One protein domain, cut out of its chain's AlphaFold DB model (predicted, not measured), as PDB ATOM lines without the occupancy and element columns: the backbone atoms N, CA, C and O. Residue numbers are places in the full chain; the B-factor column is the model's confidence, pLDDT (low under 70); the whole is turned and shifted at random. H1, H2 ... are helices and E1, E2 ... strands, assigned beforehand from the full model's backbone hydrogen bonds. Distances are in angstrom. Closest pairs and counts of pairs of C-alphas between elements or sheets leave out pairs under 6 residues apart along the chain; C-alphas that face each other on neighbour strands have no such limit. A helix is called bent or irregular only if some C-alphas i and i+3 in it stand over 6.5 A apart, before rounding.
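What this domain is: This is residues 4 to 158 of the 158 residues of the protein "AMP-binding protein" of Streptomyces sp. SID10244 (UniProt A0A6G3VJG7). The body is a loose chain of three parts: the hairpin E1 and E2 at one end, H3 and H4 crossed in the middle, and H5 and H6 meeting in a corner at the other end, with short E3 between H4 and H5. Before it comes a long arm with the short helices H1 and H2, of which residues 4 to 20, 23 to 29 and 31 to 41 stick out. The printed part has 155 residues, with named elements in the order H1 H2 E1 E2 H3 E3 H4 H5 H6; the class is mixed, helices and strands, with 72 residues, under half, in named elements. The one sheet, E1 - E2, is antiparallel. The whole is loose, with a radius of gyration of the C-alphas of 18.7 A and spans of 51 by 45 by 35 A.

How they stand to each other: Start on the arm with H1, residues 11 to 14, and H2, residues 27 to 31, which are apart and touch no helix. Next find the hairpin of E1, residues 47 to 53, and E2, residues 61 to 66, antiparallel at 153 degrees; N 51 and O 63 are 2.9 A apart and N 63 and O 51 2.8 A, both within hydrogen-bond range. A tight link leads from E2 to H3, residues 67 to 80. H4, residues 97 to 110, touches H3 about perpendicular, at 80 degrees; H3 touches H4 with residues 74 to 78 alone and H4 touches H3 with residues 101 to 106 alone, and the closest C-alphas, of Thr 74 and Val 106, are 6.1 A apart. H4 is irregular, but only just: C-alphas 103 and 106 are 6.6 A apart. E3, residues 88 to 90, pairs with no named strand; its closest C-alpha to H4 is that of Asn 90, 6.3 A from that of Ala 103. Farther on, H5, residues 122 to 132, touches H6, residues 141 to 148, the same way at a steep tilt of 67 degrees, only just short of perpendicular; the closest C-alphas, of Pro 122 and Leu 147, are 5.4 A apart. In H2, H3, H5 and H6 every O i to N i+4 pair is within hydrogen-bond range, in H4 7 of 10, and H1 is too short for such a pair.

Where its parts are: Find C-alpha 11 at (-51.193, -10.060, 27.163), where H1 begins. E1 measures 16.8 A from first to last C-alpha and E2 16.1 A. From C-alpha 67 at (-31.764, -17.701, 2.810), H3 runs 20.3 A; H4 measures 18.5 A and H5 14.9 A. H6 measures 10.8 A and ends at C-alpha 148, (-48.735, 14.169, -6.172).

The domain as a whole: Look for the two C-alphas farthest apart at Asp 16 and Ser 155, 52.5 A. The printed part has no cut, and its long links are H1 to H2, H2 to E1 and H4 to H5. In the B-factor column the mean pLDDT of the printed part is 84.9; 22 residues are under 70, among them 17 to 25, 30 to 33 and 55 to 58.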
ATOM      1  N   HIS A   4     -56.866  -0.915  20.267       47.84
ATOM      2  CA  HIS A   4     -56.569  -0.372  18.943       47.84
ATOM      3  C   HIS A   4     -57.745  -0.674  18.011       47.84
ATOM      4  O   HIS A   4     -57.882  -1.764  17.449       47.84
ATOM      5  N   GLY A   5     -58.666   0.287  17.902       76.69
ATOM      6  CA  GLY A   5     -59.902   0.132  17.135       76.69
ATOM      7  C   GLY A   5     -60.803  -0.975  17.695       76.69
ATOM      8  O   GLY A   5     -61.326  -0.873  18.807       76.69
ATOM      9  N   ARG A   6     -61.022  -2.038  16.908       72.31
ATOM     10  CA  ARG A   6     -61.820  -3.210  17.324       72.31
ATOM     11  C   ARG A   6     -60.996  -4.272  18.055       72.31
ATOM     12  O   ARG A   6     -61.588  -5.184  18.621       72.31
ATOM     13  N   MET A   7     -59.670  -4.157  18.049       61.12
ATOM     14  CA  MET A   7     -58.776  -5.111  18.696       61.12
ATOM     15  C   MET A   7     -58.482  -4.674  20.130       61.12
ATOM     16  O   MET A   7     -58.343  -3.484  20.419       61.12
ATOM     17  N   THR A   8     -58.399  -5.650  21.027       83.75
ATOM     18  CA  THR A   8     -57.973  -5.449  22.413       83.75
ATOM     19  C   THR A   8     -56.682  -6.221  22.590       83.75
ATOM     20  O   THR A   8     -56.647  -7.406  22.268       83.75
ATOM     21  N   TYR A   9     -55.633  -5.553  23.061       75.12
ATOM     22  CA  TYR A   9     -54.402  -6.235  23.423       75.12
ATOM     23  C   TYR A   9     -54.679  -7.162  24.612       75.12
ATOM     24  O   TYR A   9     -55.073  -6.694  25.687       75.12
ATOM     25  N   ASP A  10     -54.509  -8.465  24.393       82.75
ATOM     26  CA  ASP A  10     -54.582  -9.490  25.426       82.75
ATOM     27  C   ASP A  10     -53.165 -10.022  25.702       82.75
ATOM     28  O   ASP A  10     -52.625 -10.782  24.892       82.75
ATOM     29  N   PRO A  11     -52.543  -9.631  26.827       75.69
ATOM     30  CA  PRO A  11     -51.193 -10.060  27.163       75.69
ATOM     31  C   PRO A  11     -51.092 -11.569  27.413       75.69
ATOM     32  O   PRO A  11     -49.997 -12.115  27.307       75.69
ATOM     33  N   ALA A  12     -52.202 -12.264  27.700       84.19
ATOM     34  CA  ALA A  12     -52.198 -13.717  27.859       84.19
ATOM     35  C   ALA A  12     -51.877 -14.444  26.541       84.19
ATOM     36  O   ALA A  12     -51.314 -15.533  26.569       84.19
ATOM     37  N   VAL A  13     -52.172 -13.833  25.387       77.44
ATOM     38  CA  VAL A  13     -51.928 -14.432  24.062       77.44
ATOM     39  C   VAL A  13     -50.436 -14.540  23.746       77.44
ATOM     40  O   VAL A  13     -50.014 -15.488  23.088       77.44
ATOM     41  N   SER A  14     -49.626 -13.594  24.222       67.81
ATOM     42  CA  SER A  14     -48.171 -13.604  24.041       67.81
ATOM     43  C   SER A  14     -47.406 -13.998  25.305       67.81
ATOM     44  O   SER A  14     -46.182 -13.953  25.285       67.81
ATOM     45  N   ALA A  15     -48.092 -14.348  26.401       78.38
ATOM     46  CA  ALA A  15     -47.460 -14.617  27.696       78.38
ATOM     47  C   ALA A  15     -46.438 -15.761  27.627       78.38
ATOM     48  O   ALA A  15     -45.382 -15.678  28.249       78.38
ATOM     49  N   ASP A  16     -46.741 -16.781  26.824       71.38
ATOM     50  CA  ASP A  16     -45.889 -17.956  26.627       71.38
ATOM     51  C   ASP A  16     -45.142 -17.931  25.287       71.38
ATOM     52  O   ASP A  16     -44.386 -18.852  24.973       71.38
ATOM     53  N   VAL A  17     -45.350 -16.890  24.472       56.69
ATOM     54  CA  VAL A  17     -44.568 -16.686  23.254       56.69
ATOM     55  C   VAL A  17     -43.239 -16.092  23.701       56.69
ATOM     56  O   VAL A  17     -43.229 -14.956  24.179       56.69
ATOM     57  N   PRO A  18     -42.109 -16.810  23.574       48.12
ATOM     58  CA  PRO A  18     -40.827 -16.215  23.891       48.12
ATOM     59  C   PRO A  18     -40.663 -14.991  22.994       48.12
ATOM     60  O   PRO A  18     -40.634 -15.105  21.767       48.12
ATOM     61  N   ILE A  19     -40.588 -13.807  23.603       50.91
ATOM     62  CA  ILE A  19     -40.143 -12.613  22.901       50.91
ATOM     63  C   ILE A  19     -38.674 -12.873  22.594       50.91
ATOM     64  O   ILE A  19     -37.792 -12.617  23.407       50.91
ATOM     65  N   VAL A  20     -38.406 -13.416  21.409       49.72
ATOM     66  CA  VAL A  20     -37.053 -13.610  20.874       49.72
ATOM     67  C   VAL A  20     -36.519 -12.269  20.343       49.72
ATOM     68  O   VAL A  20     -35.805 -12.203  19.352       49.72
ATOM     69  N   GLY A  21     -36.891 -11.167  20.996       51.78
ATOM     70  CA  GLY A  21     -36.130  -9.930  20.984       51.78
ATOM     71  C   GLY A  21     -34.968 -10.152  21.936       51.78
ATOM     72  O   GLY A  21     -35.035  -9.769  23.096       51.78
ATOM     73  N   VAL A  22     -33.948 -10.836  21.420       49.81
ATOM     74  CA  VAL A  22     -32.684 -11.189  22.074       49.81
ATOM     75  C   VAL A  22     -32.779 -12.197  23.217       49.81
ATOM     76  O   VAL A  22     -32.923 -11.873  24.392       49.81
ATOM     77  N   VAL A  23     -32.602 -13.476  22.886       46.50
ATOM     78  CA  VAL A  23     -32.330 -14.486  23.914       46.50
ATOM     79  C   VAL A  23     -30.945 -14.206  24.493       46.50
ATOM     80  O   VAL A  23     -29.936 -14.442  23.835       46.50
ATOM     81  N   GLY A  24     -30.907 -13.701  25.728       57.41
ATOM     82  CA  GLY A  24     -29.672 -13.517  26.493       57.41
ATOM     83  C   GLY A  24     -29.059 -12.113  26.478       57.41
ATOM     84  O   GLY A  24     -27.975 -11.959  27.033       57.41
ATOM     85  N   SER A  25     -29.712 -11.090  25.909       61.53
ATOM     86  CA  SER A  25     -29.210  -9.706  25.993       61.53
ATOM     87  C   SER A  25     -30.336  -8.653  26.026       61.53
ATOM     88  O   SER A  25     -31.514  -8.986  25.928       61.53
ATOM     89  N   SER A  26     -29.985  -7.387  26.275       72.44
ATOM     90  CA  SER A  26     -30.918  -6.249  26.254       72.44
ATOM     91  C   SER A  26     -30.819  -5.500  24.923       72.44
ATOM     92  O   SER A  26     -29.830  -5.648  24.210       72.44
ATOM     93  N   PHE A  27     -31.804  -4.654  24.599       62.22
ATOM     94  CA  PHE A  27     -31.726  -3.802  23.405       62.22
ATOM     95  C   PHE A  27     -30.486  -2.891  23.427       62.22
ATOM     96  O   PHE A  27     -29.767  -2.829  22.438       62.22
ATOM     97  N   ASP A  28     -30.164  -2.285  24.576       69.81
ATOM     98  CA  ASP A  28     -28.914  -1.527  24.749       69.81
ATOM     99  C   ASP A  28     -27.670  -2.416  24.574       69.81
ATOM    100  O   ASP A  28     -26.659  -1.977  24.032       69.81
ATOM    101  N   GLY A  29     -27.759  -3.686  24.979       70.56
ATOM    102  CA  GLY A  29     -26.724  -4.694  24.749       70.56
ATOM    103  C   GLY A  29     -26.460  -4.946  23.262       70.56
ATOM    104  O   GLY A  29     -25.305  -4.948  22.855       70.56
ATOM    105  N   LEU A  30     -27.510  -5.064  22.441       65.38
ATOM    106  CA  LEU A  30     -27.369  -5.191  20.983       65.38
ATOM    107  C   LEU A  30     -26.705  -3.976  20.332       65.38
ATOM    108  O   LEU A  30     -26.007  -4.116  19.334       65.38
ATOM    109  N   LEU A  31     -26.955  -2.776  20.861       68.38
ATOM    110  CA  LEU A  31     -26.357  -1.544  20.341       68.38
ATOM    111  C   LEU A  31     -24.876  -1.409  20.717       68.38
ATOM    112  O   LEU A  31     -24.160  -0.626  20.096       68.38
ATOM    113  N   SER A  32     -24.433  -2.140  21.742       67.94
ATOM    114  CA  SER A  32     -23.060  -2.110  22.254       67.94
ATOM    115  C   SER A  32     -22.124  -3.141  21.618       67.94
ATOM    116  O   SER A  32     -20.929  -3.115  21.914       67.94
ATOM    117  N   ASP A  33     -22.649  -4.033  20.773       64.12
ATOM    118  CA  ASP A  33     -21.867  -5.103  20.155       64.12
ATOM    119  C   ASP A  33     -20.892  -4.577  19.094       64.12
ATOM    120  O   ASP A  33     -21.168  -3.629  18.350       64.12
ATOM    121  N   GLU A  34     -19.730  -5.228  19.016       70.62
ATOM    122  CA  GLU A  34     -18.784  -4.985  17.936       70.62
ATOM    123  C   GLU A  34     -19.405  -5.395  16.589       70.62
ATOM    124  O   GLU A  34     -20.153  -6.379  16.524       70.62
ATOM    125  N   PRO A  35     -19.119  -4.662  15.497       71.38
ATOM    126  CA  PRO A  35     -19.586  -5.043  14.172       71.38
ATOM    127  C   PRO A  35     -19.233  -6.499  13.871       71.38
ATOM    128  O   PRO A  35     -18.115  -6.935  14.141       71.38
ATOM    129  N   LEU A  36     -20.170  -7.237  13.272       70.19
ATOM    130  CA  LEU A  36     -19.914  -8.606  12.829       70.19
ATOM    131  C   LEU A  36     -18.643  -8.638  11.966       70.19
ATOM    132  O   LEU A  36     -18.580  -7.979  10.928       70.19
ATOM    133  N   GLU A  37     -17.647  -9.426  12.379       77.88
ATOM    134  CA  GLU A  37     -16.355  -9.532  11.680       77.88
ATOM    135  C   GLU A  37     -16.489 -10.116  10.262       77.88
ATOM    136  O   GLU A  37     -15.596  -9.982   9.426       77.88
ATOM    137  N   GLY A  38     -17.617 -10.768   9.975       79.00
ATOM    138  CA  GLY A  38     -17.920 -11.333   8.673       79.00
ATOM    139  C   GLY A  38     -19.276 -12.024   8.632       79.00
ATOM    140  O   GLY A  38     -20.089 -11.936   9.552       79.00
ATOM    141  N   VAL A  39     -19.518 -12.728   7.530       83.00
ATOM    142  CA  VAL A  39     -20.708 -13.567   7.364       83.00
ATOM    143  C   VAL A  39     -20.497 -14.924   8.029       83.00
ATOM    144  O   VAL A  39     -19.408 -15.494   7.966       83.00
ATOM    145  N   LEU A  40     -21.551 -15.455   8.645       84.94
ATOM    146  CA  LEU A  40     -21.555 -16.826   9.147       84.94
ATOM    147  C   LEU A  40     -21.724 -17.809   7.983       84.94
ATOM    148  O   LEU A  40     -22.522 -17.564   7.076       84.94
ATOM    149  N   ASP A  41     -21.002 -18.927   8.029       89.00
ATOM    150  CA  ASP A  41     -21.198 -20.030   7.086       89.00
ATOM    151  C   ASP A  41     -22.488 -20.786   7.437       89.00
ATOM    152  O   ASP A  41     -22.618 -21.353   8.525       89.00
ATOM    153  N   VAL A  42     -23.469 -20.746   6.534       90.50
ATOM    154  CA  VAL A  42     -24.798 -21.347   6.710       90.50
ATOM    155  C   VAL A  42     -25.270 -21.977   5.402       90.50
ATOM    156  O   VAL A  42     -25.021 -21.441   4.322       90.50
ATOM    157  N   ASP A  43     -26.005 -23.090   5.487       94.19
ATOM    158  CA  ASP A  43     -26.668 -23.677   4.318       94.19
ATOM    159  C   ASP A  43     -27.756 -22.712   3.797       94.19
ATOM    160  O   ASP A  43     -28.704 -22.407   4.533       94.19
ATOM    161  N   PRO A  44     -27.691 -22.246   2.533       95.00
ATOM    162  CA  PRO A  44     -28.713 -21.372   1.965       95.00
ATOM    163  C   PRO A  44     -30.128 -21.979   1.942       95.00
ATOM    164  O   PRO A  44     -31.117 -21.244   1.840       95.00
ATOM    165  N   GLY A  45     -30.239 -23.307   2.016       96.38
ATOM    166  CA  GLY A  45     -31.493 -24.047   2.120       96.38
ATOM    167  C   GLY A  45     -32.125 -24.023   3.514       96.38
ATOM    168  O   GLY A  45     -33.285 -24.410   3.654       96.38
ATOM    169  N   HIS A  46     -31.419 -23.551   4.546       95.38
ATOM    170  CA  HIS A  46     -31.981 -23.424   5.889       95.38
ATOM    171  C   HIS A  46     -32.958 -22.252   6.010       95.38
ATOM    172  O   HIS A  46     -32.829 -21.222   5.343       95.38
ATOM    173  N   ALA A  47     -33.949 -22.432   6.889       94.50
ATOM    174  CA  ALA A  47     -34.925 -21.408   7.231       94.50
ATOM    175  C   ALA A  47     -34.233 -20.177   7.838       94.50
ATOM    176  O   ALA A  47     -33.414 -20.306   8.743       94.50
ATOM    177  N   ALA A  48     -34.604 -18.999   7.342       92.81
ATOM    178  CA  ALA A  48     -34.036 -17.709   7.724       92.81
ATOM    179  C   ALA A  48     -35.096 -16.728   8.247       92.81
ATOM    180  O   ALA A  48     -34.792 -15.879   9.079       92.81
ATOM    181  N   LEU A  49     -36.341 -16.832   7.767       93.25
ATOM    182  CA  LEU A  49     -37.436 -15.943   8.151       93.25
ATOM    183  C   LEU A  49     -38.761 -16.706   8.184       93.25
ATOM    184  O   LEU A  49     -39.048 -17.504   7.293       93.25
ATOM    185  N   ILE A  50     -39.598 -16.400   9.175       92.50
ATOM    186  CA  ILE A  50     -41.015 -16.775   9.179       92.50
ATOM    187  C   ILE A  50     -41.831 -15.493   9.020       92.50
ATOM    188  O   ILE A  50     -41.909 -14.684   9.940       92.50
ATOM    189  N   ALA A  51     -42.431 -15.305   7.848       90.19
ATOM    190  CA  ALA A  51     -43.281 -14.158   7.558       90.19
ATOM    191  C   ALA A  51     -44.748 -14.522   7.807       90.19
ATOM    192  O   ALA A  51     -45.302 -15.404   7.147       90.19
ATOM    193  N   TYR A  52     -45.392 -13.850   8.758       88.44
ATOM    194  CA  TYR A  52     -46.811 -14.064   9.028       88.44
ATOM    195  C   TYR A  52     -47.675 -13.281   8.045       88.44
ATOM    196  O   TYR A  52     -47.459 -12.097   7.793       88.44
ATOM    197  N   THR A  53     -48.686 -13.953   7.507       83.62
ATOM    198  CA  THR A  53     -49.676 -13.361   6.603       83.62
ATOM    199  C   THR A  53     -51.068 -13.569   7.178       83.62
ATOM    200  O   THR A  53     -51.323 -14.592   7.813       83.62
ATOM    201  N   SER A  54     -51.976 -12.612   6.963       78.69
ATOM    202  CA  SER A  54     -53.332 -12.646   7.532       78.69
ATOM    203  C   SER A  54     -54.123 -13.898   7.143       78.69
ATOM    204  O   SER A  54     -54.942 -14.362   7.929       78.69
ATOM    205  N   GLY A  55     -53.846 -14.481   5.972       62.91
ATOM    206  CA  GLY A  55     -54.532 -15.673   5.478       62.91
ATOM    207  C   GLY A  55     -56.026 -15.436   5.206       62.91
ATOM    208  O   GLY A  55     -56.656 -14.511   5.704       62.91
ATOM    209  N   THR A  56     -56.638 -16.283   4.381       60.19
ATOM    210  CA  THR A  56     -58.082 -16.204   4.079       60.19
ATOM    211  C   THR A  56     -58.958 -16.956   5.087       60.19
ATOM    212  O   THR A  56     -60.180 -16.919   4.984       60.19
ATOM    213  N   THR A  57     -58.355 -17.655   6.054       62.12
ATOM    214  CA  THR A  57     -59.017 -18.647   6.922       62.12
ATOM    215  C   THR A  57     -58.926 -18.295   8.410       62.12
ATOM    216  O   THR A  57     -58.706 -19.182   9.227       62.12
ATOM    217  N   SER A  58     -59.089 -17.012   8.755       63.47
ATOM    218  CA  SER A  58     -59.059 -16.415  10.112       63.47
ATOM    219  C   SER A  58     -57.744 -16.500  10.902       63.47
ATOM    220  O   SER A  58     -57.405 -15.520  11.560       63.47
ATOM    221  N   ASP A  59     -56.981 -17.587  10.799       71.88
ATOM    222  CA  ASP A  59     -55.706 -17.733  11.509       71.88
ATOM    223  C   ASP A  59     -54.514 -17.317  10.626       71.88
ATOM    224  O   ASP A  59     -54.400 -17.806   9.488       71.88
ATOM    225  N   PRO A  60     -53.599 -16.455  11.123       76.88
ATOM    226  CA  PRO A  60     -52.394 -16.083  10.396       76.88
ATOM    227  C   PRO A  60     -51.520 -17.296  10.070       76.88
ATOM    228  O   PRO A  60     -51.254 -18.142  10.925       76.88
ATOM    229  N   LYS A  61     -51.019 -17.365   8.835       85.19
ATOM    230  CA  LYS A  61     -50.127 -18.444   8.379       85.19
ATOM    231  C   LYS A  61     -48.688 -17.948   8.351       85.19
ATOM    232  O   LYS A  61     -48.421 -16.897   7.766       85.19
ATOM    233  N   GLY A  62     -47.777 -18.720   8.946       89.62
ATOM    234  CA  GLY A  62     -46.336 -18.486   8.877       89.62
ATOM    235  C   GLY A  62     -45.753 -19.055   7.587       89.62
ATOM    236  O   GLY A  62     -45.736 -20.269   7.388       89.62
ATOM    237  N   VAL A  63     -45.283 -18.180   6.704       92.12
ATOM    238  CA  VAL A  63     -44.552 -18.550   5.491       92.12
ATOM    239  C   VAL A  63     -43.078 -18.673   5.847       92.12
ATOM    240  O   VAL A  63     -42.460 -17.703   6.280       92.12
ATOM    241  N   VAL A  64     -42.516 -19.868   5.678       95.25
ATOM    242  CA  VAL A  64     -41.099 -20.125   5.948       95.25
ATOM    243  C   VAL A  64     -40.282 -19.800   4.703       95.25
ATOM    244  O   VAL A  64     -40.451 -20.427   3.659       95.25
ATOM    245  N   HIS A  65     -39.372 -18.843   4.835       96.62
ATOM    246  CA  HIS A  65     -38.391 -18.485   3.824       96.62
ATOM    247  C   HIS A  65     -37.007 -18.984   4.226       96.62
ATOM    248  O   HIS A  65     -36.572 -18.803   5.363       96.62
ATOM    249  N   THR A  66     -36.296 -19.575   3.271       97.31
ATOM    250  CA  THR A  66     -34.867 -19.888   3.394       97.31
ATOM    251  C   THR A  66     -34.010 -18.702   2.958       97.31
ATOM    252  O   THR A  66     -34.498 -17.826   2.231       97.31
ATOM    253  N   HIS A  67     -32.722 -18.696   3.317       95.44
ATOM    254  CA  HIS A  67     -31.764 -17.701   2.810       95.44
ATOM    255  C   HIS A  67     -31.784 -17.619   1.276       95.44
ATOM    256  O   HIS A  67     -31.778 -16.528   0.703       95.44
ATOM    257  N   GLN A  68     -31.873 -18.768   0.598       97.25
ATOM    258  CA  GLN A  68     -31.950 -18.841  -0.857       97.25
ATOM    259  C   GLN A  68     -33.229 -18.192  -1.404       97.25
ATOM    260  O   GLN A  68     -33.152 -17.444  -2.377       97.25
ATOM    261  N   THR A  69     -34.394 -18.433  -0.786       97.44
ATOM    262  CA  THR A  69     -35.655 -17.818  -1.249       97.44
ATOM    263  C   THR A  69     -35.656 -16.300  -1.069       97.44
ATOM    264  O   THR A  69     -36.061 -15.591  -1.985       97.44
ATOM    265  N   LEU A  70     -35.131 -15.791   0.054       96.94
ATOM    266  CA  LEU A  70     -34.990 -14.349   0.293       96.94
ATOM    267  C   LEU A  70     -34.019 -13.714  -0.703       96.94
ATOM    268  O   LEU A  70     -34.308 -12.672  -1.292       96.94
ATOM    269  N   GLY A  71     -32.878 -14.364  -0.932       96.25
ATOM    270  CA  GLY A  71     -31.894 -13.900  -1.899       96.25
ATOM    271  C   GLY A  71     -32.425 -13.904  -3.334       96.25
ATOM    272  O   GLY A  71     -32.036 -13.038  -4.118       96.25
ATOM    273  N   PHE A  72     -33.279 -14.862  -3.700       97.00
ATOM    274  CA  PHE A  72     -33.928 -14.873  -5.010       97.00
ATOM    275  C   PHE A  72     -34.917 -13.715  -5.136       97.00
ATOM    276  O   PHE A  72     -34.784 -12.921  -6.062       97.00
ATOM    277  N   GLU A  73     -35.838 -13.576  -4.180       96.25
ATOM    278  CA  GLU A  73     -36.849 -12.513  -4.168       96.25
ATOM    279  C   GLU A  73     -36.212 -11.119  -4.240       96.25
ATOM    280  O   GLU A  73     -36.571 -10.310  -5.092       96.25
ATOM    281  N   THR A  74     -35.185 -10.869  -3.425       96.06
ATOM    282  CA  THR A  74     -34.487  -9.574  -3.400       96.06
ATOM    283  C   THR A  74     -33.846  -9.252  -4.751       96.06
ATOM    284  O   THR A  74     -33.979  -8.143  -5.259       96.06
ATOM    285  N   ARG A  75     -33.175 -10.225  -5.387       96.19
ATOM    286  CA  ARG A  75     -32.564 -10.020  -6.713       96.19
ATOM    287  C   ARG A  75     -33.608  -9.828  -7.808       96.19
ATOM    288  O   ARG A  75     -33.379  -9.048  -8.727       96.19
ATOM    289  N   GLN A  76     -34.733 -10.535  -7.718       95.56
ATOM    290  CA  GLN A  76     -35.847 -10.411  -8.656       95.56
ATOM    291  C   GLN A  76     -36.462  -9.008  -8.561       95.56
ATOM    292  O   GLN A  76     -36.648  -8.348  -9.580       95.56
ATOM    293  N   GLN A  77     -36.644  -8.501  -7.340       92.06
ATOM    294  CA  GLN A  77     -37.080  -7.134  -7.080       92.06
ATOM    295  C   GLN A  77     -36.092  -6.090  -7.619       92.06
ATOM    296  O   GLN A  77     -36.508  -5.202  -8.360       92.06
ATOM    297  N   ILE A  78     -34.792  -6.232  -7.335       93.25
ATOM    298  CA  ILE A  78     -33.745  -5.342  -7.870       93.25
ATOM    299  C   ILE A  78     -33.767  -5.322  -9.403       93.25
ATOM    300  O   ILE A  78     -33.636  -4.262 -10.011       93.25
ATOM    301  N   ALA A  79     -33.973  -6.472 -10.049       94.12
ATOM    302  CA  ALA A  79     -34.045  -6.554 -11.506       94.12
ATOM    303  C   ALA A  79     -35.237  -5.782 -12.107       94.12
ATOM    304  O   ALA A  79     -35.178  -5.415 -13.280       94.12
ATOM    305  N   ASN A  80     -36.287  -5.520 -11.321       90.50
ATOM    306  CA  ASN A  80     -37.440  -4.715 -11.731       90.50
ATOM    307  C   ASN A  80     -37.248  -3.213 -11.483       90.50
ATOM    308  O   ASN A  80     -38.064  -2.408 -11.936       90.50
ATOM    309  N   TYR A  81     -36.197  -2.812 -10.768       90.00
ATOM    310  CA  TYR A  81     -35.920  -1.407 -10.529       90.00
ATOM    311  C   TYR A  81     -35.286  -0.715 -11.732       90.00
ATOM    312  O   TYR A  81     -34.508  -1.291 -12.497       90.00
ATOM    313  N   GLN A  82     -35.584   0.577 -11.862       86.56
ATOM    314  CA  GLN A  82     -34.859   1.451 -12.774       86.56
ATOM    315  C   GLN A  82     -33.402   1.577 -12.310       86.56
ATOM    316  O   GLN A  82     -33.112   1.641 -11.108       86.56
ATOM    317  N   ARG A  83     -32.474   1.570 -13.271       82.44
ATOM    318  CA  ARG A  83     -31.031   1.532 -12.989       82.44
ATOM    319  C   ARG A  83     -30.497   2.828 -12.387       82.44
ATOM    320  O   ARG A  83     -29.528   2.791 -11.645       82.44
ATOM    321  N   ASP A  84     -31.128   3.943 -12.708       84.56
ATOM    322  CA  ASP A  84     -30.732   5.311 -12.386       84.56
ATOM    323  C   ASP A  84     -31.686   5.988 -11.393       84.56
ATOM    324  O   ASP A  84     -31.661   7.203 -11.241       84.56
ATOM    325  N   ARG A  85     -32.477   5.200 -10.652       86.12
ATOM    326  CA  ARG A  85     -33.483   5.703  -9.700       86.12
ATOM    327  C   ARG A  85     -32.930   6.546  -8.541       86.12
ATOM    328  O   ARG A  85     -33.700   7.168  -7.827       86.12
ATOM    329  N   GLY A  86     -31.619   6.541  -8.308       88.31
ATOM    330  CA  GLY A  86     -31.010   7.222  -7.162       88.31
ATOM    331  C   GLY A  86     -31.358   6.574  -5.815       88.31
ATOM    332  O   GLY A  86     -31.865   5.450  -5.755       88.31
ATOM    333  N   ARG A  87     -31.052   7.278  -4.719       90.31
ATOM    334  CA  ARG A  87     -31.358   6.830  -3.347       90.31
ATOM    335  C   ARG A  87     -32.863   6.766  -3.131       90.31
ATOM    336  O   ARG A  87     -33.586   7.580  -3.687       90.31
ATOM    337  N   GLN A  88     -33.330   5.814  -2.334       90.06
ATOM    338  CA  GLN A  88     -34.757   5.569  -2.136       90.06
ATOM    339  C   GLN A  88     -35.105   5.643  -0.659       90.06
ATOM    340  O   GLN A  88     -34.582   4.863   0.132       90.06
ATOM    341  N   LEU A  89     -36.029   6.534  -0.310       92.19
ATOM    342  CA  LEU A  89     -36.606   6.597   1.020       92.19
ATOM    343  C   LEU A  89     -37.612   5.460   1.206       92.19
ATOM    344  O   LEU A  89     -38.521   5.269   0.391       92.19
ATOM    345  N   ASN A  90     -37.471   4.736   2.310       91.94
ATOM    346  CA  ASN A  90     -38.343   3.645   2.694       91.94
ATOM    347  C   ASN A  90     -39.206   4.036   3.894       91.94
ATOM    348  O   ASN A  90     -38.700   4.237   4.995       91.94
ATOM    349  N   ALA A  91     -40.514   4.121   3.670       91.12
ATOM    350  CA  ALA A  91     -41.513   4.395   4.704       91.12
ATOM    351  C   ALA A  91     -42.413   3.183   4.994       91.12
ATOM    352  O   ALA A  91     -43.489   3.306   5.582       91.12
ATOM    353  N   LEU A  92     -42.035   2.000   4.501       91.31
ATOM    354  CA  LEU A  92     -42.787   0.779   4.739       91.31
ATOM    355  C   LEU A  92     -42.397   0.201   6.101       91.31
ATOM    356  O   LEU A  92     -41.207   0.109   6.401       91.31
ATOM    357  N   PRO A  93     -43.363  -0.284   6.902       89.56
ATOM    358  CA  PRO A  93     -43.042  -0.936   8.163       89.56
ATOM    359  C   PRO A  93     -42.072  -2.100   7.952       89.56
ATOM    360  O   PRO A  93     -42.381  -3.054   7.232       89.56
ATOM    361  N   VAL A  94     -40.921  -2.065   8.622       90.25
ATOM    362  CA  VAL A  94     -39.889  -3.110   8.495       90.25
ATOM    363  C   VAL A  94     -40.311  -4.453   9.096       90.25
ATOM    364  O   VAL A  94     -39.719  -5.479   8.789       90.25
ATOM    365  N   GLY A  95     -41.371  -4.479   9.911       87.81
ATOM    366  CA  GLY A  95     -42.010  -5.723  10.358       87.81
ATOM    367  C   GLY A  95     -42.848  -6.415   9.273       87.81
ATOM    368  O   GLY A  95     -43.234  -7.569   9.432       87.81
ATOM    369  N   HIS A  96     -43.143  -5.728   8.166       89.69
ATOM    370  CA  HIS A  96     -43.838  -6.291   7.013       89.69
ATOM    371  C   HIS A  96     -42.824  -6.768   5.964       89.69
ATOM    372  O   HIS A  96     -41.833  -6.088   5.706       89.69
ATOM    373  N   PHE A  97     -43.100  -7.894   5.295       92.31
ATOM    374  CA  PHE A  97     -42.165  -8.552   4.366       92.31
ATOM    375  C   PHE A  97     -41.547  -7.598   3.331       92.31
ATOM    376  O   PHE A  97     -40.328  -7.527   3.200       92.31
ATOM    377  N   MET A  98     -42.382  -6.811   2.645       91.00
ATOM    378  CA  MET A  98     -41.901  -5.835   1.660       91.00
ATOM    379  C   MET A  98     -41.044  -4.727   2.276       91.00
ATOM    380  O   MET A  98     -40.045  -4.355   1.668       91.00
ATOM    381  N   GLY A  99     -41.400  -4.218   3.461       91.88
ATOM    382  CA  GLY A  99     -40.621  -3.176   4.133       91.88
ATOM    383  C   GLY A  99     -39.262  -3.704   4.571       91.88
ATOM    384  O   GLY A  99     -38.249  -3.100   4.251       91.88
ATOM    385  N   MET A 100     -39.218  -4.898   5.168       93.44
ATOM    386  CA  MET A 100     -37.971  -5.588   5.510       93.44
ATOM    387  C   MET A 100     -37.065  -5.799   4.286       93.44
ATOM    388  O   MET A 100     -35.879  -5.484   4.339       93.44
ATOM    389  N   LEU A 101     -37.602  -6.331   3.179       93.69
ATOM    390  CA  LEU A 101     -36.815  -6.586   1.966       93.69
ATOM    391  C   LEU A 101     -36.182  -5.305   1.422       93.69
ATOM    392  O   LEU A 101     -34.976  -5.259   1.183       93.69
ATOM    393  N   THR A 102     -37.007  -4.276   1.242       92.00
ATOM    394  CA  THR A 102     -36.597  -3.010   0.627       92.00
ATOM    395  C   THR A 102     -35.717  -2.170   1.552       92.00
ATOM    396  O   THR A 102     -34.864  -1.440   1.062       92.00
ATOM    397  N   ALA A 103     -35.883  -2.276   2.874       92.19
ATOM    398  CA  ALA A 103     -35.075  -1.555   3.855       92.19
ATOM    399  C   ALA A 103     -33.739  -2.243   4.141       92.19
ATOM    400  O   ALA A 103     -32.737  -1.564   4.342       92.19
ATOM    401  N   PHE A 104     -33.713  -3.579   4.191       91.81
ATOM    402  CA  PHE A 104     -32.565  -4.305   4.738       91.81
ATOM    403  C   PHE A 104     -31.880  -5.243   3.753       91.81
ATOM    404  O   PHE A 104     -30.671  -5.394   3.847       91.81
ATOM    405  N   LEU A 105     -32.578  -5.866   2.798       94.38
ATOM    406  CA  LEU A 105     -31.916  -6.796   1.869       94.38
ATOM    407  C   LEU A 105     -31.477  -6.120   0.569       94.38
ATOM    408  O   LEU A 105     -30.372  -6.382   0.093       94.38
ATOM    409  N   VAL A 106     -32.309  -5.240   0.008       94.06
ATOM    410  CA  VAL A 106     -31.975  -4.498  -1.217       94.06
ATOM    411  C   VAL A 106     -30.712  -3.650  -1.028       94.06
ATOM    412  O   VAL A 106     -29.777  -3.846  -1.810       94.06
ATOM    413  N   PRO A 107     -30.604  -2.785   0.005       91.69
ATOM    414  CA  PRO A 107     -29.446  -1.903   0.121       91.69
ATOM    415  C   PRO A 107     -28.148  -2.667   0.380       91.69
ATOM    416  O   PRO A 107     -27.100  -2.300  -0.143       91.69
ATOM    417  N   ILE A 108     -28.222  -3.797   1.096       90.69
ATOM    418  CA  ILE A 108     -27.073  -4.687   1.309       90.69
ATOM    419  C   ILE A 108     -26.574  -5.276  -0.018       90.69
ATOM    420  O   ILE A 108     -25.368  -5.311  -0.250       90.69
ATOM    421  N   LEU A 109     -27.473  -5.740  -0.895       91.81
ATOM    422  CA  LEU A 109     -27.070  -6.322  -2.181       91.81
ATOM    423  C   LEU A 109     -26.563  -5.283  -3.186       91.81
ATOM    424  O   LEU A 109     -25.747  -5.625  -4.041       91.81
ATOM    425  N   GLU A 110     -27.040  -4.043  -3.105       90.94
ATOM    426  CA  GLU A 110     -26.607  -2.954  -3.988       90.94
ATOM    427  C   GLU A 110     -25.443  -2.127  -3.424       90.94
ATOM    428  O   GLU A 110     -24.849  -1.339  -4.158       90.94
ATOM    429  N   GLY A 111     -25.092  -2.308  -2.147       90.25
ATOM    430  CA  GLY A 111     -24.077  -1.504  -1.466       90.25
ATOM    431  C   GLY A 111     -24.503  -0.045  -1.280       90.25
ATOM    432  O   GLY A 111     -23.669   0.856  -1.379       90.25
ATOM    433  N   THR A 112     -25.796   0.196  -1.062       89.12
ATOM    434  CA  THR A 112     -26.387   1.533  -0.915       89.12
ATOM    435  C   THR A 112     -26.765   1.827   0.538       89.12
ATOM    436  O   THR A 112     -26.846   0.931   1.380       89.12
ATOM    437  N   ALA A 113     -26.951   3.111   0.851       89.25
ATOM    438  CA  ALA A 113     -27.407   3.534   2.171       89.25
ATOM    439  C   ALA A 113     -28.851   3.079   2.434       89.25
ATOM    440  O   ALA A 113     -29.654   2.936   1.511       89.25
ATOM    441  N   VAL A 114     -29.171   2.885   3.712       91.50
ATOM    442  CA  VAL A 114     -30.528   2.597   4.178       91.50
ATOM    443  C   VAL A 114     -31.174   3.913   4.605       91.50
ATOM    444  O   VAL A 114     -30.834   4.454   5.654       91.50
ATOM    445  N   ASP A 115     -32.104   4.414   3.795       91.69
ATOM    446  CA  ASP A 115     -32.834   5.654   4.062       91.69
ATOM    447  C   ASP A 115     -34.238   5.324   4.581       91.69
ATOM    448  O   ASP A 115     -35.100   4.877   3.823       91.69
ATOM    449  N   LEU A 116     -34.467   5.509   5.885       91.25
ATOM    450  CA  LEU A 116     -35.718   5.143   6.557       91.25
ATOM    451  C   LEU A 116     -36.532   6.364   6.975       91.25
ATOM    452  O   LEU A 116     -35.997   7.359   7.458       91.25
ATOM    453  N   CYS A 117     -37.845   6.235   6.838       89.25
ATOM    454  CA  CYS A 117     -38.840   7.187   7.298       89.25
ATOM    455  C   CYS A 117     -39.758   6.480   8.301       89.25
ATOM    456  O   CYS A 117     -40.410   5.499   7.950       89.25
ATOM    457  N   ASP A 118     -39.766   6.954   9.548       86.56
ATOM    458  CA  ASP A 118     -40.533   6.343  10.643       86.56
ATOM    459  C   ASP A 118     -42.049   6.496  10.430       86.56
ATOM    460  O   ASP A 118     -42.802   5.521  10.430       86.56
ATOM    461  N   GLU A 119     -42.487   7.722  10.141       88.62
ATOM    462  CA  GLU A 119     -43.878   8.048   9.842       88.62
ATOM    463  C   GLU A 119     -43.986   8.752   8.489       88.62
ATOM    464  O   GLU A 119     -43.265   9.709   8.203       88.62
ATOM    465  N   TRP A 120     -44.918   8.287   7.653       92.00
ATOM    466  CA  TRP A 120     -45.171   8.906   6.359       92.00
ATOM    467  C   TRP A 120     -45.856  10.266   6.511       92.00
ATOM    468  O   TRP A 120     -47.045  10.344   6.824       92.00
ATOM    469  N   ASP A 121     -45.125  11.324   6.175       93.81
ATOM    470  CA  ASP A 121     -45.653  12.671   5.974       93.81
ATOM    471  C   ASP A 121     -45.160  13.202   4.613       93.81
ATOM    472  O   ASP A 121     -43.956  13.434   4.456       93.81
ATOM    473  N   PRO A 122     -46.052  13.432   3.627       94.75
ATOM    474  CA  PRO A 122     -45.670  13.940   2.310       94.75
ATOM    475  C   PRO A 122     -44.834  15.220   2.366       94.75
ATOM    476  O   PRO A 122     -43.914  15.382   1.570       94.75
ATOM    477  N   LYS A 123     -45.112  16.117   3.319       95.69
ATOM    478  CA  LYS A 123     -44.376  17.372   3.465       95.69
ATOM    479  C   LYS A 123     -42.936  17.126   3.907       95.69
ATOM    480  O   LYS A 123     -42.020  17.764   3.393       95.69
ATOM    481  N   VAL A 124     -42.738  16.207   4.851       94.56
ATOM    482  CA  VAL A 124     -41.401  15.808   5.315       94.56
ATOM    483  C   VAL A 124     -40.643  15.117   4.187       94.56
ATOM    484  O   VAL A 124     -39.491  15.456   3.938       94.56
ATOM    485  N   VAL A 125     -41.296  14.204   3.464       94.69
ATOM    486  CA  VAL A 125     -40.692  13.478   2.338       94.69
ATOM    487  C   VAL A 125     -40.258  14.432   1.223       94.69
ATOM    488  O   VAL A 125     -39.137  14.309   0.744       94.69
ATOM    489  N   ILE A 126     -41.087  15.415   0.858       95.56
ATOM    490  CA  ILE A 126     -40.717  16.460  -0.114       95.56
ATOM    491  C   ILE A 126     -39.518  17.272   0.387       95.56
ATOM    492  O   ILE A 126     -38.589  17.533  -0.370       95.56
ATOM    493  N   GLY A 127     -39.495  17.624   1.675       95.06
ATOM    494  CA  GLY A 127     -38.341  18.289   2.276       95.06
ATOM    495  C   GLY A 127     -37.050  17.476   2.139       95.06
ATOM    496  O   GLY A 127     -36.022  18.042   1.788       95.06
ATOM    497  N   LEU A 128     -37.119  16.157   2.352       94.06
ATOM    498  CA  LEU A 128     -35.986  15.237   2.193       94.06
ATOM    499  C   LEU A 128     -35.578  15.047   0.726       94.06
ATOM    500  O   LEU A 128     -34.389  14.922   0.433       94.06
ATOM    501  N   MET A 129     -36.536  15.048  -0.207       93.75
ATOM    502  CA  MET A 129     -36.249  15.068  -1.646       93.75
ATOM    503  C   MET A 129     -35.399  16.296  -1.999       93.75
ATOM    504  O   MET A 129     -34.364  16.156  -2.649       93.75
ATOM    505  N   ASP A 130     -35.789  17.471  -1.495       95.19
ATOM    506  CA  ASP A 130     -35.083  18.736  -1.716       95.19
ATOM    507  C   ASP A 130     -33.704  18.784  -1.028       95.19
ATOM    508  O   ASP A 130     -32.738  19.277  -1.617       95.19
ATOM    509  N   SER A 131     -33.584  18.304   0.215       95.12
ATOM    510  CA  SER A 131     -32.340  18.417   0.993       95.12
ATOM    511  C   SER A 131     -31.316  17.319   0.711       95.12
ATOM    512  O   SER A 131     -30.117  17.598   0.697       95.12
ATOM    513  N   ASP A 132     -31.769  16.083   0.495       93.06
ATOM    514  CA  ASP A 132     -30.921  14.886   0.484       93.06
ATOM    515  C   ASP A 132     -30.931  14.145  -0.861       93.06
ATOM    516  O   ASP A 132     -30.187  13.171  -1.036       93.06
ATOM    517  N   GLY A 133     -31.756  14.583  -1.821       91.50
ATOM    518  CA  GLY A 133     -31.863  13.962  -3.143       91.50
ATOM    519  C   GLY A 133     -32.342  12.510  -3.084       91.50
ATOM    520  O   GLY A 133     -31.920  11.682  -3.895       91.50
ATOM    521  N   VAL A 134     -33.159  12.173  -2.082       91.94
ATOM    522  CA  VAL A 134     -33.798  10.857  -1.973       91.94
ATOM    523  C   VAL A 134     -35.075  10.830  -2.803       91.94
ATOM    524  O   VAL A 134     -35.846  11.778  -2.789       91.94
ATOM    525  N   GLY A 135     -35.307   9.739  -3.522       86.12
ATOM    526  CA  GLY A 135     -36.542   9.468  -4.246       86.12
ATOM    527  C   GLY A 135     -37.515   8.614  -3.437       86.12
ATOM    528  O   GLY A 135     -37.188   8.067  -2.381       86.12
ATOM    529  N   PHE A 136     -38.733   8.478  -3.951       81.25
ATOM    530  CA  PHE A 136     -39.749   7.614  -3.361       81.25
ATOM    531  C   PHE A 136     -39.539   6.135  -3.742       81.25
ATOM    532  O   PHE A 136     -39.756   5.748  -4.890       81.25
ATOM    533  N   GLY A 137     -39.223   5.292  -2.748       72.25
ATOM    534  CA  GLY A 137     -38.867   3.870  -2.901       72.25
ATOM    535  C   GLY A 137     -39.978   2.890  -3.271       72.25
ATOM    536  O   GLY A 137     -39.756   1.677  -3.247       72.25
ATOM    537  N   GLY A 138     -41.173   3.374  -3.610       77.94
ATOM    538  CA  GLY A 138     -42.349   2.530  -3.797       77.94
ATOM    539  C   GLY A 138     -43.108   2.266  -2.492       77.94
ATOM    540  O   GLY A 138     -42.660   2.575  -1.390       77.94
ATOM    541  N   GLY A 139     -44.316   1.716  -2.613       83.56
ATOM    542  CA  GLY A 139     -45.189   1.449  -1.471       83.56
ATOM    543  C   GLY A 139     -46.670   1.430  -1.848       83.56
ATOM    544  O   GLY A 139     -46.997   1.330  -3.034       83.56
ATOM    545  N   PRO A 140     -47.581   1.505  -0.860       87.62
ATOM    546  CA  PRO A 140     -49.005   1.671  -1.105       87.62
ATOM    547  C   PRO A 140     -49.279   2.856  -2.029       87.62
ATOM    548  O   PRO A 140     -48.629   3.894  -1.932       87.62
ATOM    549  N   THR A 141     -50.310   2.735  -2.864       90.12
ATOM    550  CA  THR A 141     -50.745   3.796  -3.786       90.12
ATOM    551  C   THR A 141     -50.961   5.138  -3.089       90.12
ATOM    552  O   THR A 141     -50.683   6.171  -3.687       90.12
ATOM    553  N   TYR A 142     -51.378   5.115  -1.819       91.75
ATOM    554  CA  TYR A 142     -51.536   6.308  -0.991       91.75
ATOM    555  C   TYR A 142     -50.270   7.175  -0.918       91.75
ATOM    556  O   TYR A 142     -50.374   8.396  -0.964       91.75
ATOM    557  N   PHE A 143     -49.079   6.576  -0.842       91.88
ATOM    558  CA  PHE A 143     -47.829   7.335  -0.779       91.88
ATOM    559  C   PHE A 143     -47.629   8.164  -2.050       91.88
ATOM    560  O   PHE A 143     -47.469   9.377  -1.980       91.88
ATOM    561  N   VAL A 144     -47.781   7.538  -3.220       90.50
ATOM    562  CA  VAL A 144     -47.677   8.236  -4.509       90.50
ATOM    563  C   VAL A 144     -48.748   9.314  -4.641       90.50
ATOM    564  O   VAL A 144     -48.428  10.454  -4.954       90.50
ATOM    565  N   THR A 145     -50.017   8.984  -4.387       93.88
ATOM    566  CA  THR A 145     -51.102   9.961  -4.564       93.88
ATOM    567  C   THR A 145     -50.970  11.127  -3.591       93.88
ATOM    568  O   THR A 145     -51.154  12.266  -3.990       93.88
ATOM    569  N   SER A 146     -50.585  10.869  -2.337       94.69
ATOM    570  CA  SER A 146     -50.412  11.931  -1.338       94.69
ATOM    571  C   SER A 146     -49.242  12.868  -1.642       94.69
ATOM    572  O   SER A 146     -49.347  14.048  -1.325       94.69
ATOM    573  N   LEU A 147     -48.168  12.386  -2.285       94.12
ATOM    574  CA  LEU A 147     -47.110  13.250  -2.817       94.12
ATOM    575  C   LEU A 147     -47.630  14.105  -3.970       94.12
ATOM    576  O   LEU A 147     -47.506  15.322  -3.922       94.12
ATOM    577  N   LEU A 148     -48.247  13.476  -4.975       93.75
ATOM    578  CA  LEU A 148     -48.735  14.169  -6.172       93.75
ATOM    579  C   LEU A 148     -49.803  15.230  -5.858       93.75
ATOM    580  O   LEU A 148     -49.861  16.251  -6.538       93.75
ATOM    581  N   ASP A 149     -50.629  14.995  -4.837       96.00
ATOM    582  CA  ASP A 149     -51.678  15.920  -4.398       96.00
ATOM    583  C   ASP A 149     -51.152  17.033  -3.468       96.00
ATOM    584  O   ASP A 149     -51.878  17.988  -3.169       96.00
ATOM    585  N   HIS A 150     -49.910  16.934  -2.974       97.19
ATOM    586  CA  HIS A 150     -49.352  17.916  -2.046       97.19
ATOM    587  C   HIS A 150     -48.970  19.214  -2.786       97.19
ATOM    588  O   HIS A 150     -48.274  19.157  -3.799       97.19
ATOM    589  N   PRO A 151     -49.346  20.408  -2.283       97.25
ATOM    590  CA  PRO A 151     -49.129  21.678  -2.992       97.25
ATOM    591  C   PRO A 151     -47.653  22.030  -3.225       97.25
ATOM    592  O   PRO A 151     -47.347  22.770  -4.158       97.25
ATOM    593  N   ASP A 152     -46.754  21.505  -2.391       96.50
ATOM    594  CA  ASP A 152     -45.309  21.735  -2.508       96.50
ATOM    595  C   ASP A 152     -44.619  20.739  -3.462       96.50
ATOM    596  O   ASP A 152     -43.421  20.859  -3.714       96.50
ATOM    597  N   PHE A 153     -45.345  19.751  -3.998       95.94
ATOM    598  CA  PHE A 153     -44.783  18.783  -4.935       95.94
ATOM    599  C   PHE A 153     -44.608  19.403  -6.328       95.94
ATOM    600  O   PHE A 153     -45.486  20.095  -6.847       95.94
ATOM    601  N   ARG A 154     -43.454  19.153  -6.949       94.56
ATOM    602  CA  ARG A 154     -43.027  19.728  -8.224       94.56
ATOM    603  C   ARG A 154     -42.550  18.620  -9.163       94.56
ATOM    604  O   ARG A 154     -42.276  17.501  -8.744       94.56
ATOM    605  N   SER A 155     -42.463  18.927 -10.456       88.94
ATOM    606  CA  SER A 155     -42.076  17.955 -11.488       88.94
ATOM    607  C   SER A 155     -40.623  17.483 -11.399       88.94
ATOM    608  O   SER A 155     -40.295  16.469 -11.994       88.94
ATOM    609  N   ASP A 156     -39.756  18.229 -10.718       88.69
ATOM    610  CA  ASP A 156     -38.361  17.868 -10.447       88.69
ATOM    611  C   ASP A 156     -38.202  16.872  -9.284       88.69
ATOM    612  O   ASP A 156     -37.106  16.368  -9.075       88.69
ATOM    613  N   HIS A 157     -39.287  16.537  -8.573       89.69
ATOM    614  CA  HIS A 157     -39.325  15.431  -7.608       89.69
ATOM    615  C   HIS A 157     -39.685  14.069  -8.249       89.69
ATOM    616  O   HIS A 157     -39.858  13.088  -7.521       89.69
ATOM    617  N   LEU A 158     -39.870  14.013  -9.577       78.94
ATOM    618  CA  LEU A 158     -40.174  12.791 -10.342       78.94
ATOM    619  C   LEU A 158     -38.922  12.132 -10.923       78.94
ATOM    620  O   LEU A 158     -38.035  12.867 -11.412       78.94
TER     621      LEU A 158